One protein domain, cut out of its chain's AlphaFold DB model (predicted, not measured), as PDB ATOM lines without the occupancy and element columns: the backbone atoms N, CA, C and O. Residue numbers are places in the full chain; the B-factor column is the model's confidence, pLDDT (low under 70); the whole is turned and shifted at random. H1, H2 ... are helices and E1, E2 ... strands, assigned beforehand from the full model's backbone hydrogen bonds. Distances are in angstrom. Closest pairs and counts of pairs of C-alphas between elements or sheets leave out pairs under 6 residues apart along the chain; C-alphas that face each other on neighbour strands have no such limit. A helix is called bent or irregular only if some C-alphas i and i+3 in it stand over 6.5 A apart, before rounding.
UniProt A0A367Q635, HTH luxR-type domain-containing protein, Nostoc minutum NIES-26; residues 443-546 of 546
ATOM      1  N   ASN A 443     266.779 256.232 264.246       91.38
ATOM      2  CA  ASN A 443     266.776 254.786 264.514       91.38
ATOM      3  C   ASN A 443     267.525 253.944 263.460       91.38
ATOM      4  O   ASN A 443     267.732 252.740 263.651       91.38
ATOM      5  N   LYS A 444     267.924 254.567 262.348       92.00
ATOM      6  CA  LYS A 444     268.609 253.938 261.218       92.00
ATOM      7  C   LYS A 444     269.642 254.888 260.615       92.00
ATOM      8  O   LYS A 444     269.463 256.095 260.691       92.00
ATOM      9  N   VAL A 445     270.699 254.329 260.035       91.69
ATOM     10  CA  VAL A 445     271.776 255.059 259.363       91.69
ATOM     11  C   VAL A 445     272.130 254.329 258.068       91.69
ATOM     12  O   VAL A 445     272.891 253.358 258.054       91.69
ATOM     13  N   TYR A 446     271.512 254.755 256.971       90.88
ATOM     14  CA  TYR A 446     271.697 254.224 255.618       90.88
ATOM     15  C   TYR A 446     272.430 255.206 254.701       90.88
ATOM     16  O   TYR A 446     273.043 254.770 253.724       90.88
ATOM     17  N   ILE A 447     272.356 256.502 255.011       92.50
ATOM     18  CA  ILE A 447     272.933 257.612 254.241       92.50
ATOM     19  C   ILE A 447     273.720 258.563 255.155       92.50
ATOM     20  O   ILE A 447     273.621 258.476 256.382       92.50
ATOM     21  N   MET A 448     274.517 259.455 254.558       91.19
ATOM     22  CA  MET A 448     275.386 260.376 255.299       91.19
ATOM     23  C   MET A 448     274.596 261.334 256.190       91.19
ATOM     24  O   MET A 448     274.997 261.578 257.324       91.19
ATOM     25  N   GLU A 449     273.461 261.826 255.708       91.81
ATOM     26  CA  GLU A 449     272.612 262.789 256.407       91.81
ATOM     27  C   GLU A 449     272.088 262.211 257.730       91.81
ATOM     28  O   GLU A 449     272.194 262.852 258.772       91.81
ATOM     29  N   GLU A 450     271.620 260.959 257.724       93.69
ATOM     30  CA  GLU A 450     271.173 260.253 258.934       93.69
ATOM     31  C   GLU A 450     272.331 260.043 259.925       93.69
ATOM     32  O   GLU A 450     272.145 260.132 261.139       93.69
ATOM     33  N   ALA A 451     273.544 259.788 259.420       92.94
ATOM     34  CA  ALA A 451     274.727 259.631 260.259       92.94
ATOM     35  C   ALA A 451     275.116 260.951 260.936       92.94
ATOM     36  O   ALA A 451     275.379 260.959 262.137       92.94
ATOM     37  N   LEU A 452     275.118 262.060 260.188       93.31
ATOM     38  CA  LEU A 452     275.385 263.399 260.715       93.31
ATOM     39  C   LEU A 452     274.320 263.816 261.732       93.31
ATOM     40  O   LEU A 452     274.666 264.293 262.809       93.31
ATOM     41  N   GLN A 453     273.047 263.537 261.448       93.94
ATOM     42  CA  GLN A 453     271.941 263.820 262.360       93.94
ATOM     43  C   GLN A 453     272.058 263.038 263.671       93.94
ATOM     44  O   GLN A 453     271.910 263.606 264.751       93.94
ATOM     45  N   ALA A 454     272.376 261.742 263.604       94.12
ATOM     46  CA  ALA A 454     272.639 260.943 264.800       94.12
ATOM     47  C   ALA A 454     273.851 261.461 265.589       94.12
ATOM     48  O   ALA A 454     273.901 261.327 266.812       94.12
ATOM     49  N   PHE A 455     274.829 262.030 264.885       95.50
ATOM     50  CA  PHE A 455     276.064 262.532 265.464       95.50
ATOM     51  C   PHE A 455     275.913 263.901 266.139       95.50
ATOM     52  O   PHE A 455     276.744 264.237 266.974       95.50
ATOM     53  N   GLU A 456     274.846 264.666 265.886       95.75
ATOM     54  CA  GLU A 456     274.610 265.930 266.606       95.75
ATOM     55  C   GLU A 456     274.529 265.729 268.130       95.75
ATOM     56  O   GLU A 456     275.026 266.558 268.894       95.75
ATOM     57  N   ALA A 457     274.023 264.578 268.593       96.31
ATOM     58  CA  ALA A 457     274.002 264.230 270.016       96.31
ATOM     59  C   ALA A 457     275.397 264.225 270.670       96.31
ATOM     60  O   ALA A 457     275.522 264.587 271.838       96.31
ATOM     61  N   TYR A 458     276.446 263.849 269.927       96.25
ATOM     62  CA  TYR A 458     277.820 263.845 270.434       96.25
ATOM     63  C   TYR A 458     278.265 265.260 270.820       96.25
ATOM     64  O   TYR A 458     278.809 265.456 271.905       96.25
ATOM     65  N   TYR A 459     277.990 266.256 269.973       96.25
ATOM     66  CA  TYR A 459     278.433 267.628 270.223       96.25
ATOM     67  C   TYR A 459     277.702 268.282 271.391       96.25
ATOM     68  O   TYR A 459     278.293 269.100 272.089       96.25
ATOM     69  N   HIS A 460     276.444 267.913 271.630       97.06
ATOM     70  CA  HIS A 460     275.701 268.392 272.791       97.06
ATOM     71  C   HIS A 460     276.273 267.860 274.109       97.06
ATOM     72  O   HIS A 460     276.440 268.632 275.046       97.06
ATOM     73  N   TYR A 461     276.637 266.575 274.177       97.44
ATOM     74  CA  TYR A 461     277.313 266.029 275.361       97.44
ATOM     75  C   TYR A 461     278.725 266.590 275.539       97.44
ATOM     76  O   TYR A 461     279.127 266.908 276.654       97.44
ATOM     77  N   LEU A 462     279.452 266.786 274.438       95.75
ATOM     78  CA  LEU A 462     280.760 267.433 274.460       95.75
ATOM     79  C   LEU A 462     280.686 268.871 275.003       95.75
ATOM     80  O   LEU A 462     281.578 269.291 275.726       95.75
ATOM     81  N   ALA A 463     279.625 269.617 274.685       95.19
ATOM     82  CA  ALA A 463     279.439 271.000 275.130       95.19
ATOM     83  C   ALA A 463     279.212 271.154 276.649       95.19
ATOM     84  O   ALA A 463     279.289 272.270 277.166       95.19
ATOM     85  N   ILE A 464     278.917 270.056 277.349       96.56
ATOM     86  CA  ILE A 464     278.719 269.999 278.805       96.56
ATOM     87  C   ILE A 464     279.761 269.102 279.490       96.56
ATOM     88  O   ILE A 464     279.541 268.662 280.616       96.56
ATOM     89  N   ASP A 465     280.858 268.789 278.792       95.38
ATOM     90  CA  ASP A 465     281.950 267.927 279.260       95.38
ATOM     91  C   ASP A 465     281.510 266.517 279.713       95.38
ATOM     92  O   ASP A 465     282.207 265.833 280.466       95.38
ATOM     93  N   ASP A 466     280.372 266.021 279.208       95.12
ATOM     94  CA  ASP A 466     279.910 264.652 279.455       95.12
ATOM     95  C   ASP A 466     280.531 263.691 278.432       95.12
ATOM     96  O   ASP A 466     279.908 263.235 277.465       95.12
ATOM     97  N   PHE A 467     281.817 263.406 278.631       92.69
ATOM     98  CA  PHE A 467     282.603 262.570 277.723       92.69
ATOM     99  C   PHE A 467     282.089 261.125 277.641       92.69
ATOM    100  O   PHE A 467     282.203 260.492 276.590       92.69
ATOM    101  N   GLU A 468     281.475 260.609 278.710       92.12
ATOM    102  CA  GLU A 468     280.873 259.271 278.742       92.12
ATOM    103  C   GLU A 468     279.626 259.183 277.869       92.12
ATOM    104  O   GLU A 468     279.471 258.251 277.067       92.12
ATOM    105  N   ALA A 469     278.733 260.167 277.975       93.69
ATOM    106  CA  ALA A 469     277.549 260.221 277.137       93.69
ATOM    107  C   ALA A 469     277.919 260.502 275.670       93.69
ATOM    108  O   ALA A 469     277.385 259.849 274.767       93.69
ATOM    109  N   ALA A 470     278.909 261.367 275.416       93.75
ATOM    110  CA  ALA A 470     279.456 261.588 274.077       93.75
ATOM    111  C   ALA A 470     280.023 260.287 273.477       93.75
ATOM    112  O   ALA A 470     279.703 259.924 272.340       93.75
ATOM    113  N   CYS A 471     280.797 259.528 274.260       92.06
ATOM    114  CA  CYS A 471     281.284 258.205 273.874       92.06
ATOM    115  C   CYS A 471     280.128 257.241 273.572       92.06
ATOM    116  O   CYS A 471     280.155 256.510 272.576       92.06
ATOM    117  N   SER A 472     279.092 257.261 274.412       92.12
ATOM    118  CA  SER A 472     277.909 256.409 274.285       92.12
ATOM    119  C   SER A 472     277.174 256.634 272.961       92.12
ATOM    120  O   SER A 472     276.738 255.668 272.335       92.12
ATOM    121  N   VAL A 473     277.113 257.873 272.457       93.25
ATOM    122  CA  VAL A 473     276.522 258.190 271.140       93.25
ATOM    123  C   VAL A 473     277.234 257.459 269.996       93.25
ATOM    124  O   VAL A 473     276.574 256.950 269.083       93.25
ATOM    125  N   MET A 474     278.568 257.372 270.049       89.69
ATOM    126  CA  MET A 474     279.391 256.744 269.005       89.69
ATOM    127  C   MET A 474     279.222 255.223 268.965       89.69
ATOM    128  O   MET A 474     279.268 254.612 267.893       89.69
ATOM    129  N   VAL A 475     279.023 254.606 270.132       90.06
ATOM    130  CA  VAL A 475     278.850 253.152 270.263       90.06
ATOM    131  C   VAL A 475     277.386 252.715 270.166       90.06
ATOM    132  O   VAL A 475     277.120 251.532 269.947       90.06
ATOM    133  N   TYR A 476     276.440 253.656 270.274       90.38
ATOM    134  CA  TYR A 476     275.012 253.385 270.170       90.38
ATOM    135  C   TYR A 476     274.663 252.764 268.814       90.38
ATOM    136  O   TYR A 476     275.023 253.288 267.752       90.38
ATOM    137  N   ARG A 477     273.953 251.633 268.862       90.00
ATOM    138  CA  ARG A 477     273.638 250.816 267.688       90.00
ATOM    139  C   ARG A 477     272.350 251.261 267.010       90.00
ATOM    140  O   ARG A 477     271.345 251.520 267.666       90.00
ATOM    141  N   ARG A 478     272.391 251.341 265.681       90.81
ATOM    142  CA  ARG A 478     271.270 251.731 264.819       90.81
ATOM    143  C   ARG A 478     271.166 250.764 263.650       90.81
ATOM    144  O   ARG A 478     272.151 250.151 263.238       90.81
ATOM    145  N   LYS A 479     269.967 250.638 263.075       88.50
ATOM    146  CA  LYS A 479     269.779 249.833 261.860       88.50
ATOM    147  C   LYS A 479     270.658 250.405 260.752       88.50
ATOM    148  O   LYS A 479     270.537 251.583 260.446       88.50
ATOM    149  N   SER A 480     271.496 249.596 260.121       83.69
ATOM    150  CA  SER A 480     272.342 250.055 259.020       83.69
ATOM    151  C   SER A 480     272.053 249.288 257.733       83.69
ATOM    152  O   SER A 480     271.453 248.208 257.741       83.69
ATOM    153  N   LYS A 481     272.441 249.882 256.598       77.88
ATOM    154  CA  LYS A 481     272.296 249.259 255.272       77.88
ATOM    155  C   LYS A 481     273.161 248.004 255.172       77.88
ATOM    156  O   LYS A 481     272.821 247.047 254.476       77.88
ATOM    157  N   TRP A 482     274.282 248.026 255.877       69.88
ATOM    158  CA  TRP A 482     275.289 246.999 255.829       69.88
ATOM    159  C   TRP A 482     275.063 246.008 256.967       69.88
ATOM    160  O   TRP A 482     275.364 246.274 258.125       69.88
ATOM    161  N   LYS A 483     274.508 244.838 256.643       63.75
ATOM    162  CA  LYS A 483     274.272 243.760 257.612       63.75
ATOM    163  C   LYS A 483     275.568 243.024 257.966       63.75
ATOM    164  O   LYS A 483     275.626 241.798 257.866       63.75
ATOM    165  N   TRP A 484     276.622 243.744 258.345       55.62
ATOM    166  CA  TRP A 484     277.832 243.096 258.832       55.62
ATOM    167  C   TRP A 484     277.461 242.317 260.108       55.62
ATOM    168  O   TRP A 484     277.022 242.877 261.110       55.62
ATOM    169  N   HIS A 485     277.578 240.990 260.031       50.94
ATOM    170  CA  HIS A 485     277.467 240.032 261.139       50.94
ATOM    171  C   HIS A 485     276.088 239.707 261.750       50.94
ATOM    172  O   HIS A 485     276.073 239.067 262.795       50.94
ATOM    173  N   ASN A 486     274.940 240.032 261.132       52.38
ATOM    174  CA  ASN A 486     273.605 239.666 261.674       52.38
ATOM    175  C   ASN A 486     273.417 240.024 263.170       52.38
ATOM    176  O   ASN A 486     272.671 239.359 263.887       52.38
ATOM    177  N   LEU A 487     274.108 241.058 263.660       57.75
ATOM    178  CA  LEU A 487     274.033 241.453 265.061       57.75
ATOM    179  C   LEU A 487     272.649 242.048 265.338       57.75
ATOM    180  O   LEU A 487     272.246 243.024 264.695       57.75
ATOM    181  N   GLU A 488     271.926 241.470 266.300       58.97
ATOM    182  CA  GLU A 488     270.680 242.046 266.802       58.97
ATOM    183  C   GLU A 488     270.931 243.502 267.237       58.97
ATOM    184  O   GLU A 488     271.874 243.800 267.970       58.97
ATOM    185  N   GLY A 489     270.129 244.437 266.717       64.62
ATOM    186  CA  GLY A 489     270.240 245.871 267.021       64.62
ATOM    187  C   GLY A 489     271.044 246.729 266.029       64.62
ATOM    188  O   GLY A 489     270.977 247.952 266.122       64.62
ATOM    189  N   GLY A 490     271.731 246.138 265.041       79.88
ATOM    190  CA  GLY A 490     272.444 246.876 263.984       79.88
ATOM    191  C   GLY A 490     273.886 247.279 264.330       79.88
ATOM    192  O   GLY A 490     274.525 246.677 265.199       79.88
ATOM    193  N   GLU A 491     274.415 248.276 263.617       84.94
ATOM    194  CA  GLU A 491     275.806 248.739 263.719       84.94
ATOM    195  C   GLU A 491     275.936 249.958 264.627       84.94
ATOM    196  O   GLU A 491     275.020 250.775 264.724       84.94
ATOM    197  N   ASN A 492     277.091 250.099 265.283       88.62
ATOM    198  CA  ASN A 492     277.395 251.316 266.029       88.62
ATOM    199  C   ASN A 492     277.646 252.507 265.088       88.62
ATOM    200  O   ASN A 492     278.108 252.338 263.955       88.62
ATOM    201  N   LEU A 493     277.361 253.718 265.573       89.94
ATOM    202  CA  LEU A 493     277.486 254.939 264.777       89.94
ATOM    203  C   LEU A 493     278.916 255.167 264.270       89.94
ATOM    204  O   LEU A 493     279.082 255.589 263.132       89.94
ATOM    205  N   GLY A 494     279.944 254.832 265.058       87.75
ATOM    206  CA  GLY A 494     281.344 254.913 264.622       87.75
ATOM    207  C   GLY A 494     281.631 254.094 263.358       87.75
ATOM    208  O   GLY A 494     282.220 254.597 262.399       87.75
ATOM    209  N   THR A 495     281.121 252.862 263.295       87.50
ATOM    210  CA  THR A 495     281.220 252.009 262.101       87.50
ATOM    211  C   THR A 495     280.439 252.602 260.934       87.50
ATOM    212  O   THR A 495     280.947 252.634 259.809       87.50
ATOM    213  N   SER A 496     279.236 253.126 261.182       89.56
ATOM    214  CA  SER A 496     278.441 253.767 260.132       89.56
ATOM    215  C   SER A 496     279.133 255.011 259.562       89.56
ATOM    216  O   SER A 496     279.236 255.137 258.348       89.56
ATOM    217  N   LEU A 497     279.692 255.884 260.406       89.50
ATOM    218  CA  LEU A 497     280.441 257.071 259.973       89.50
ATOM    219  C   LEU A 497     281.622 256.684 259.081       89.50
ATOM    220  O   LEU A 497     281.809 257.259 258.012       89.50
ATOM    221  N   ARG A 498     282.388 255.663 259.476       87.81
ATOM    222  CA  ARG A 498     283.502 255.154 258.669       87.81
ATOM    223  C   ARG A 498     283.040 254.598 257.324       87.81
ATOM    224  O   ARG A 498     283.624 254.944 256.302       87.81
ATOM    225  N   THR A 499     282.025 253.734 257.316       85.38
ATOM    226  CA  THR A 499     281.534 253.104 256.072       85.38
ATOM    227  C   THR A 499     280.917 254.115 255.108       85.38
ATOM    228  O   THR A 499     280.952 253.901 253.900       85.38
ATOM    229  N   LEU A 500     280.406 255.230 255.627       89.12
ATOM    230  CA  LEU A 500     279.864 256.345 254.857       89.12
ATOM    231  C   LEU A 500     280.912 257.411 254.483       89.12
ATOM    232  O   LEU A 500     280.551 258.433 253.916       89.12
ATOM    233  N   GLY A 501     282.202 257.193 254.765       88.12
ATOM    234  CA  GLY A 501     283.284 258.103 254.360       88.12
ATOM    235  C   GLY A 501     283.532 259.293 255.298       88.12
ATOM    236  O   GLY A 501     284.384 260.128 255.010       88.12
ATOM    237  N   LEU A 502     282.880 259.355 256.461       88.94
ATOM    238  CA  LEU A 502     283.033 260.415 257.472       88.94
ATOM    239  C   LEU A 502     284.190 260.129 258.452       88.94
ATOM    240  O   LEU A 502     284.115 260.415 259.649       88.94
ATOM    241  N   LEU A 503     285.282 259.553 257.939       87.62
ATOM    242  CA  LEU A 503     286.395 259.027 258.734       87.62
ATOM    243  C   LEU A 503     287.131 260.108 259.531       87.62
ATOM    244  O   LEU A 503     287.417 259.924 260.709       87.62
ATOM    245  N   GLN A 504     287.407 261.251 258.904       87.69
ATOM    246  CA  GLN A 504     288.113 262.355 259.554       87.69
ATOM    247  C   GLN A 504     287.302 262.933 260.723       87.69
ATOM    248  O   GLN A 504     287.864 263.201 261.783       87.69
ATOM    249  N   LYS A 505     285.974 263.055 260.557       90.00
ATOM    250  CA  LYS A 505     285.059 263.512 261.615       90.00
ATOM    251  C   LYS A 505     285.055 262.526 262.789       90.00
ATOM    252  O   LYS A 505     285.191 262.948 263.932       90.00
ATOM    253  N   LEU A 506     284.990 261.221 262.498       89.31
ATOM    254  CA  LEU A 506     285.094 260.162 263.506       89.31
ATOM    255  C   LEU A 506     286.415 260.233 264.284       89.31
ATOM    256  O   LEU A 506     286.405 260.180 265.511       89.31
ATOM    257  N   MET A 507     287.543 260.346 263.581       87.19
ATOM    258  CA  MET A 507     288.869 260.367 264.202       87.19
ATOM    259  C   MET A 507     289.066 261.590 265.096       87.19
ATOM    260  O   MET A 507     289.545 261.444 266.219       87.19
ATOM    261  N   LEU A 508     288.672 262.775 264.623       89.56
ATOM    262  CA  LEU A 508     288.783 264.016 265.388       89.56
ATOM    263  C   LEU A 508     287.947 263.943 266.671       89.56
ATOM    264  O   LEU A 508     288.466 264.186 267.758       89.56
ATOM    265  N   ALA A 509     286.695 263.504 266.553       89.94
ATOM    266  CA  ALA A 509     285.792 263.370 267.687       89.94
ATOM    267  C   ALA A 509     286.249 262.316 268.708       89.94
ATOM    268  O   ALA A 509     286.236 262.563 269.913       89.94
ATOM    269  N   ALA A 510     286.686 261.143 268.244       87.38
ATOM    270  CA  ALA A 510     287.184 260.099 269.131       87.38
ATOM    271  C   ALA A 510     288.449 260.552 269.877       87.38
ATOM    272  O   ALA A 510     288.541 260.374 271.089       87.38
ATOM    273  N   THR A 511     289.390 261.197 269.179       88.44
ATOM    274  CA  THR A 511     290.632 261.710 269.785       88.44
ATOM    275  C   THR A 511     290.350 262.774 270.848       88.44
ATOM    276  O   THR A 511     291.046 262.827 271.856       88.44
ATOM    277  N   GLN A 512     289.306 263.587 270.658       89.81
ATOM    278  CA  GLN A 512     288.933 264.645 271.596       89.81
ATOM    279  C   GLN A 512     288.446 264.119 272.956       89.81
ATOM    280  O   GLN A 512     288.627 264.803 273.960       89.81
ATOM    281  N   ILE A 513     287.850 262.920 273.011       90.62
ATOM    282  CA  ILE A 513     287.249 262.387 274.247       90.62
ATOM    283  C   ILE A 513     288.018 261.217 274.864       90.62
ATOM    284  O   ILE A 513     287.865 260.959 276.053       90.62
ATOM    285  N   ILE A 514     288.864 260.518 274.096       85.50
ATOM    286  CA  ILE A 514     289.473 259.244 274.515       85.50
ATOM    287  C   ILE A 514     290.250 259.323 275.835       85.50
ATOM    288  O   ILE A 514     290.240 258.369 276.605       85.50
ATOM    289  N   GLY A 515     290.887 260.463 276.123       85.19
ATOM    290  CA  GLY A 515     291.651 260.669 277.357       85.19
ATOM    291  C   GLY A 515     290.795 260.864 278.612       85.19
ATOM    292  O   GLY A 515     291.306 260.683 279.714       85.19
ATOM    293  N   ASN A 516     289.514 261.207 278.453       86.75
ATOM    294  CA  ASN A 516     288.608 261.561 279.549       86.75
ATOM    295  C   ASN A 516     287.519 260.504 279.809       86.75
ATOM    296  O   ASN A 516     286.785 260.615 280.786       86.75
ATOM    297  N   VAL A 517     287.404 259.488 278.948       83.94
ATOM    298  CA  VAL A 517     286.455 258.378 279.116       83.94
ATOM    299  C   VAL A 517     287.032 257.363 280.108       83.94
ATOM    300  O   VAL A 517     288.170 256.904 279.983       83.94
ATOM    301  N   LEU A 518     286.238 257.000 281.108       79.62
ATOM    302  CA  LEU A 518     286.569 256.013 282.123       79.62
ATOM    303  C   LEU A 518     286.732 254.622 281.498       79.62
ATOM    304  O   LEU A 518     286.196 254.272 280.444       79.62
ATOM    305  N   ARG A 519     287.505 253.776 282.179       71.44
ATOM    306  CA  ARG A 519     287.794 252.416 281.712       71.44
ATOM    307  C   ARG A 519     286.500 251.602 281.609       71.44
ATOM    308  O   ARG A 519     285.832 251.372 282.611       71.44
ATOM    309  N   GLY A 520     286.186 251.109 280.409       75.50
ATOM    310  CA  GLY A 520     284.984 250.313 280.166       75.50
ATOM    311  C   GLY A 520     284.815 249.862 278.712       75.50
ATOM    312  O   GLY A 520     285.652 250.129 277.850       75.50
ATOM    313  N   ILE A 521     283.701 249.176 278.434       73.88
ATOM    314  CA  ILE A 521     283.347 248.629 277.104       73.88
ATOM    315  C   ILE A 521     283.270 249.734 276.035       73.88
ATOM    316  O   ILE A 521     283.637 249.525 274.874       73.88
ATOM    317  N   ASN A 522     282.826 250.919 276.449       77.38
ATOM    318  CA  ASN A 522     282.726 252.117 275.627       77.38
ATOM    319  C   ASN A 522     284.106 252.590 275.139       77.38
ATOM    320  O   ASN A 522     284.308 252.738 273.931       77.38
ATOM    321  N   LEU A 523     285.079 252.700 276.051       80.94
ATOM    322  CA  LEU A 523     286.467 253.049 275.736       80.94
ATOM    323  C   LEU A 523     287.082 252.046 274.747       80.94
ATOM    324  O   LEU A 523     287.590 252.442 273.700       80.94
ATOM    325  N   VAL A 524     286.949 250.740 275.012       81.81
ATOM    326  CA  VAL A 524     287.445 249.678 274.110       81.81
ATOM    327  C   VAL A 524     286.856 249.814 272.705       81.81
ATOM    328  O   VAL A 524     287.562 249.684 271.705       81.81
ATOM    329  N   SER A 525     285.561 250.111 272.616       79.12
ATOM    330  CA  SER A 525     284.875 250.277 271.334       79.12
ATOM    331  C   SER A 525     285.364 251.509 270.567       79.12
ATOM    332  O   SER A 525     285.469 251.452 269.340       79.12
ATOM    333  N   ILE A 526     285.697 252.610 271.250       82.62
ATOM    334  CA  ILE A 526     286.310 253.784 270.614       82.62
ATOM    335  C   ILE A 526     287.724 253.476 270.121       82.62
ATOM    336  O   ILE A 526     288.015 253.758 268.958       82.62
ATOM    337  N   HIS A 527     288.568 252.848 270.946       83.69
ATOM    338  CA  HIS A 527     289.915 252.429 270.540       83.69
ATOM    339  C   HIS A 527     289.868 251.537 269.293       83.69
ATOM    340  O   HIS A 527     290.595 251.771 268.329       83.69
ATOM    341  N   LEU A 528     288.933 250.579 269.242       82.06
ATOM    342  CA  LEU A 528     288.744 249.725 268.070       82.06
ATOM    343  C   LEU A 528     288.348 250.525 266.818       82.06
ATOM    344  O   LEU A 528     288.889 250.290 265.735       82.06
ATOM    345  N   ASN A 529     287.422 251.482 266.953       79.88
ATOM    346  CA  ASN A 529     287.022 252.353 265.847       79.88
ATOM    347  C   ASN A 529     288.197 253.206 265.347       79.88
ATOM    348  O   ASN A 529     288.390 253.312 264.133       79.88
ATOM    349  N   LEU A 530     289.001 253.773 266.250       82.62
ATOM    350  CA  LEU A 530     290.191 254.552 265.908       82.62
ATOM    351  C   LEU A 530     291.268 253.703 265.237       82.62
ATOM    352  O   LEU A 530     291.736 254.068 264.163       82.62
ATOM    353  N   ALA A 531     291.618 252.548 265.804       82.31
ATOM    354  CA  ALA A 531     292.628 251.651 265.246       82.31
ATOM    355  C   ALA A 531     292.270 251.209 263.816       82.31
ATOM    356  O   ALA A 531     293.120 251.207 262.922       82.31
ATOM    357  N   GLN A 532     290.993 250.887 263.577       79.62
ATOM    358  CA  GLN A 532     290.481 250.565 262.243       79.62
ATOM    359  C   GLN A 532     290.505 251.780 261.304       79.62
ATOM    360  O   GLN A 532     290.784 251.630 260.117       79.62
ATOM    361  N   SER A 533     290.257 252.983 261.822       80.81
ATOM    362  CA  SER A 533     290.311 254.220 261.037       80.81
ATOM    363  C   SER A 533     291.741 254.574 260.619       80.81
ATOM    364  O   SER A 533     291.992 254.816 259.440       80.81
ATOM    365  N   TYR A 534     292.704 254.506 261.542       79.62
ATOM    366  CA  TYR A 534     294.125 254.715 261.249       79.62
ATOM    367  C   TYR A 534     294.683 253.685 260.266       79.62
ATOM    368  O   TYR A 534     295.533 254.029 259.444       79.62
ATOM    369  N   TRP A 535     294.185 252.444 260.308       76.38
ATOM    370  CA  TRP A 535     294.537 251.427 259.319       76.38
ATOM    371  C   TRP A 535     294.117 251.832 257.900       76.38
ATOM    372  O   TRP A 535     294.918 251.702 256.980       76.38
ATOM    373  N   ILE A 536     292.915 252.391 257.730       74.88
ATOM    374  CA  ILE A 536     292.411 252.850 256.424       74.88
ATOM    375  C   ILE A 536     293.202 254.059 255.901       74.88
ATOM    376  O   ILE A 536     293.459 254.143 254.705       74.88
ATOM    377  N   VAL A 537     293.624 254.974 256.781       75.38
ATOM    378  CA  VAL A 537     294.419 256.167 256.407       75.38
ATOM    379  C   VAL A 537     295.915 255.842 256.222       75.38
ATOM    380  O   VAL A 537     296.683 256.683 255.768       75.38
ATOM    381  N   GLY A 538     296.358 254.624 256.552       69.69
ATOM    382  CA  GLY A 538     297.753 254.194 256.402       69.69
ATOM    383  C   GLY A 538     298.713 254.711 257.483       69.69
ATOM    384  O   GLY A 538     299.925 254.549 257.354       69.69
ATOM    385  N   ASN A 539     298.209 255.296 258.576       63.28
ATOM    386  CA  ASN A 539     299.043 255.800 259.672       63.28
ATOM    387  C   ASN A 539     299.276 254.708 260.735       63.28
ATOM    388  O   ASN A 539     298.659 254.679 261.800       63.28
ATOM    389  N   LEU A 540     300.169 253.769 260.408       51.97
ATOM    390  CA  LEU A 540     300.453 252.566 261.203       51.97
ATOM    391  C   LEU A 540     301.111 252.847 262.566       51.97
ATOM    392  O   LEU A 540     300.976 252.032 263.474       51.97
ATOM    393  N   SER A 541     301.798 253.982 262.720       47.00
ATOM    394  CA  SER A 541     302.527 254.330 263.950       47.00
ATOM    395  C   SER A 541     301.594 254.678 265.119       47.00
ATOM    396  O   SER A 541     301.783 254.182 266.226       47.00
ATOM    397  N   VAL A 542     300.530 255.444 264.852       60.66
ATOM    398  CA  VAL A 542     299.526 255.841 265.855       60.66
ATOM    399  C   VAL A 542     298.629 254.662 266.245       60.66
ATOM    400  O   VAL A 542     298.231 254.538 267.397       60.66
ATOM    401  N   ARG A 543     298.382 253.724 265.320       49.34
ATOM    402  CA  ARG A 543     297.599 252.503 265.581       49.34
ATOM    403  C   ARG A 543     298.191 251.608 266.675       49.34
ATOM    404  O   ARG A 543     297.447 250.889 267.315       49.34
ATOM    405  N   ILE A 544     299.510 251.569 266.841       48.91
ATOM    406  CA  ILE A 544     300.144 250.705 267.854       48.91
ATOM    407  C   ILE A 544     299.999 251.318 269.260       48.91
ATOM    408  O   ILE A 544     300.097 250.606 270.256       48.91
ATOM    409  N   GLN A 545     299.760 252.631 269.337       52.84
ATOM    410  CA  GLN A 545     299.647 253.392 270.583       52.84
ATOM    411  C   GLN A 545     298.200 253.535 271.087       52.84
ATOM    412  O   GLN A 545     298.007 253.786 272.276       52.84
ATOM    413  N   VAL A 546     297.213 253.391 270.195       53.41
ATOM    414  CA  VAL A 546     295.762 253.440 270.461       53.41
ATOM    415  C   VAL A 546     295.206 252.029 270.458       53.41
ATOM    416  O   VAL A 546     294.450 251.712 271.400       53.41
TER     417      VAL A 546
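This is residues 443 to 546 of the 546 residues of the protein "HTH luxR-type domain-containing protein" of Nostoc minutum NIES-26 (UniProt A0A367Q635). Two helical hairpins, H1 with H2 and H4 with H5, gather around the short helix H3, which lies near the middle and packs on these four helices. On one side of this group, the short strand E1 lies between two short backbone pairings and leads into a long loop; at another side, the small helix H6 packs on H5 near the chain's end. The 104 printed residues hold six named helices and one named strand, in the order H1 H2 E1 H3 H4 H5 H6, and the class is mostly helix. The whole is compact, with a radius of gyration of the C-alphas of 13.0 A, and rounded, with spans of 33 by 31 by 23 A.

Residues 444 to 445 pair in parallel with residues 479 to 480 of E1, residues 477 to 480. H1, residues 448 to 462, and H2, residues 467 to 475, form a hairpin and touch at a shallow tilt of 17 degrees; their closest C-alphas, of Tyr 458 and Ala 470, are 4.6 A apart. E1 pairs with no named strand, but its residues 477 to 478 pair antiparallel with residues 491 to 492. H3, residues 493 to 499, touches H1 at a steep tilt of 41 degrees, closest at the C-alphas of Ala 451 and Leu 497, 6.3 A apart. H3 touches H2 at the C-alphas of Met 474 and Leu 493, their closest, 5.0 A apart. H4, residues 503 to 513, forms a hairpin with H3, at a shallow tilt of 31 degrees, the C-alphas of Leu 497 and Leu 503 coming closest at 6.4 A. H5, residues 521 to 537, forms a hairpin with H4 at a steep tilt of 39 degrees, the C-alphas of Met 507 and Leu 530 coming closest at 6.2 A. With residues 522 to 526 alone, H5 touches H2; the closest C-alphas, of Cys 471 and Asn 522, are 6.5 A apart. H6, residues 540 to 543, touches H5 at the C-alphas of Ala 531 and Arg 543, their closest, 5.1 A apart. H1 and H5 are apart. In H3 and H5 every O i to N i+4 pair is within hydrogen-bond range, against 8 of 11 in H1, 4 of 5 in H2 and 6 of 7 in H4; H6 is too short for such a pair.

H1 begins at C-alpha 448, (275.386, 260.376, 255.299), and is 21.1 A long; it is neither bent nor irregular, but only just, with C-alphas 454 and 457 6.3 A apart. H2 is 12.6 A long and H4 15.9 A. H5, the longest helix, runs 24.7 A to C-alpha 537 at (294.419, 256.167, 256.407).

The C-alphas farthest apart, of Asn 443 and Ser 541, are 35.8 A apart. The printed part has no cut and ends at the chain's last residue, 546. The link from E1 to H3, 12 residues, is long. The mean pLDDT of the printed part is 82.9; residues 482 to 489 and 538 to 546 are under 70.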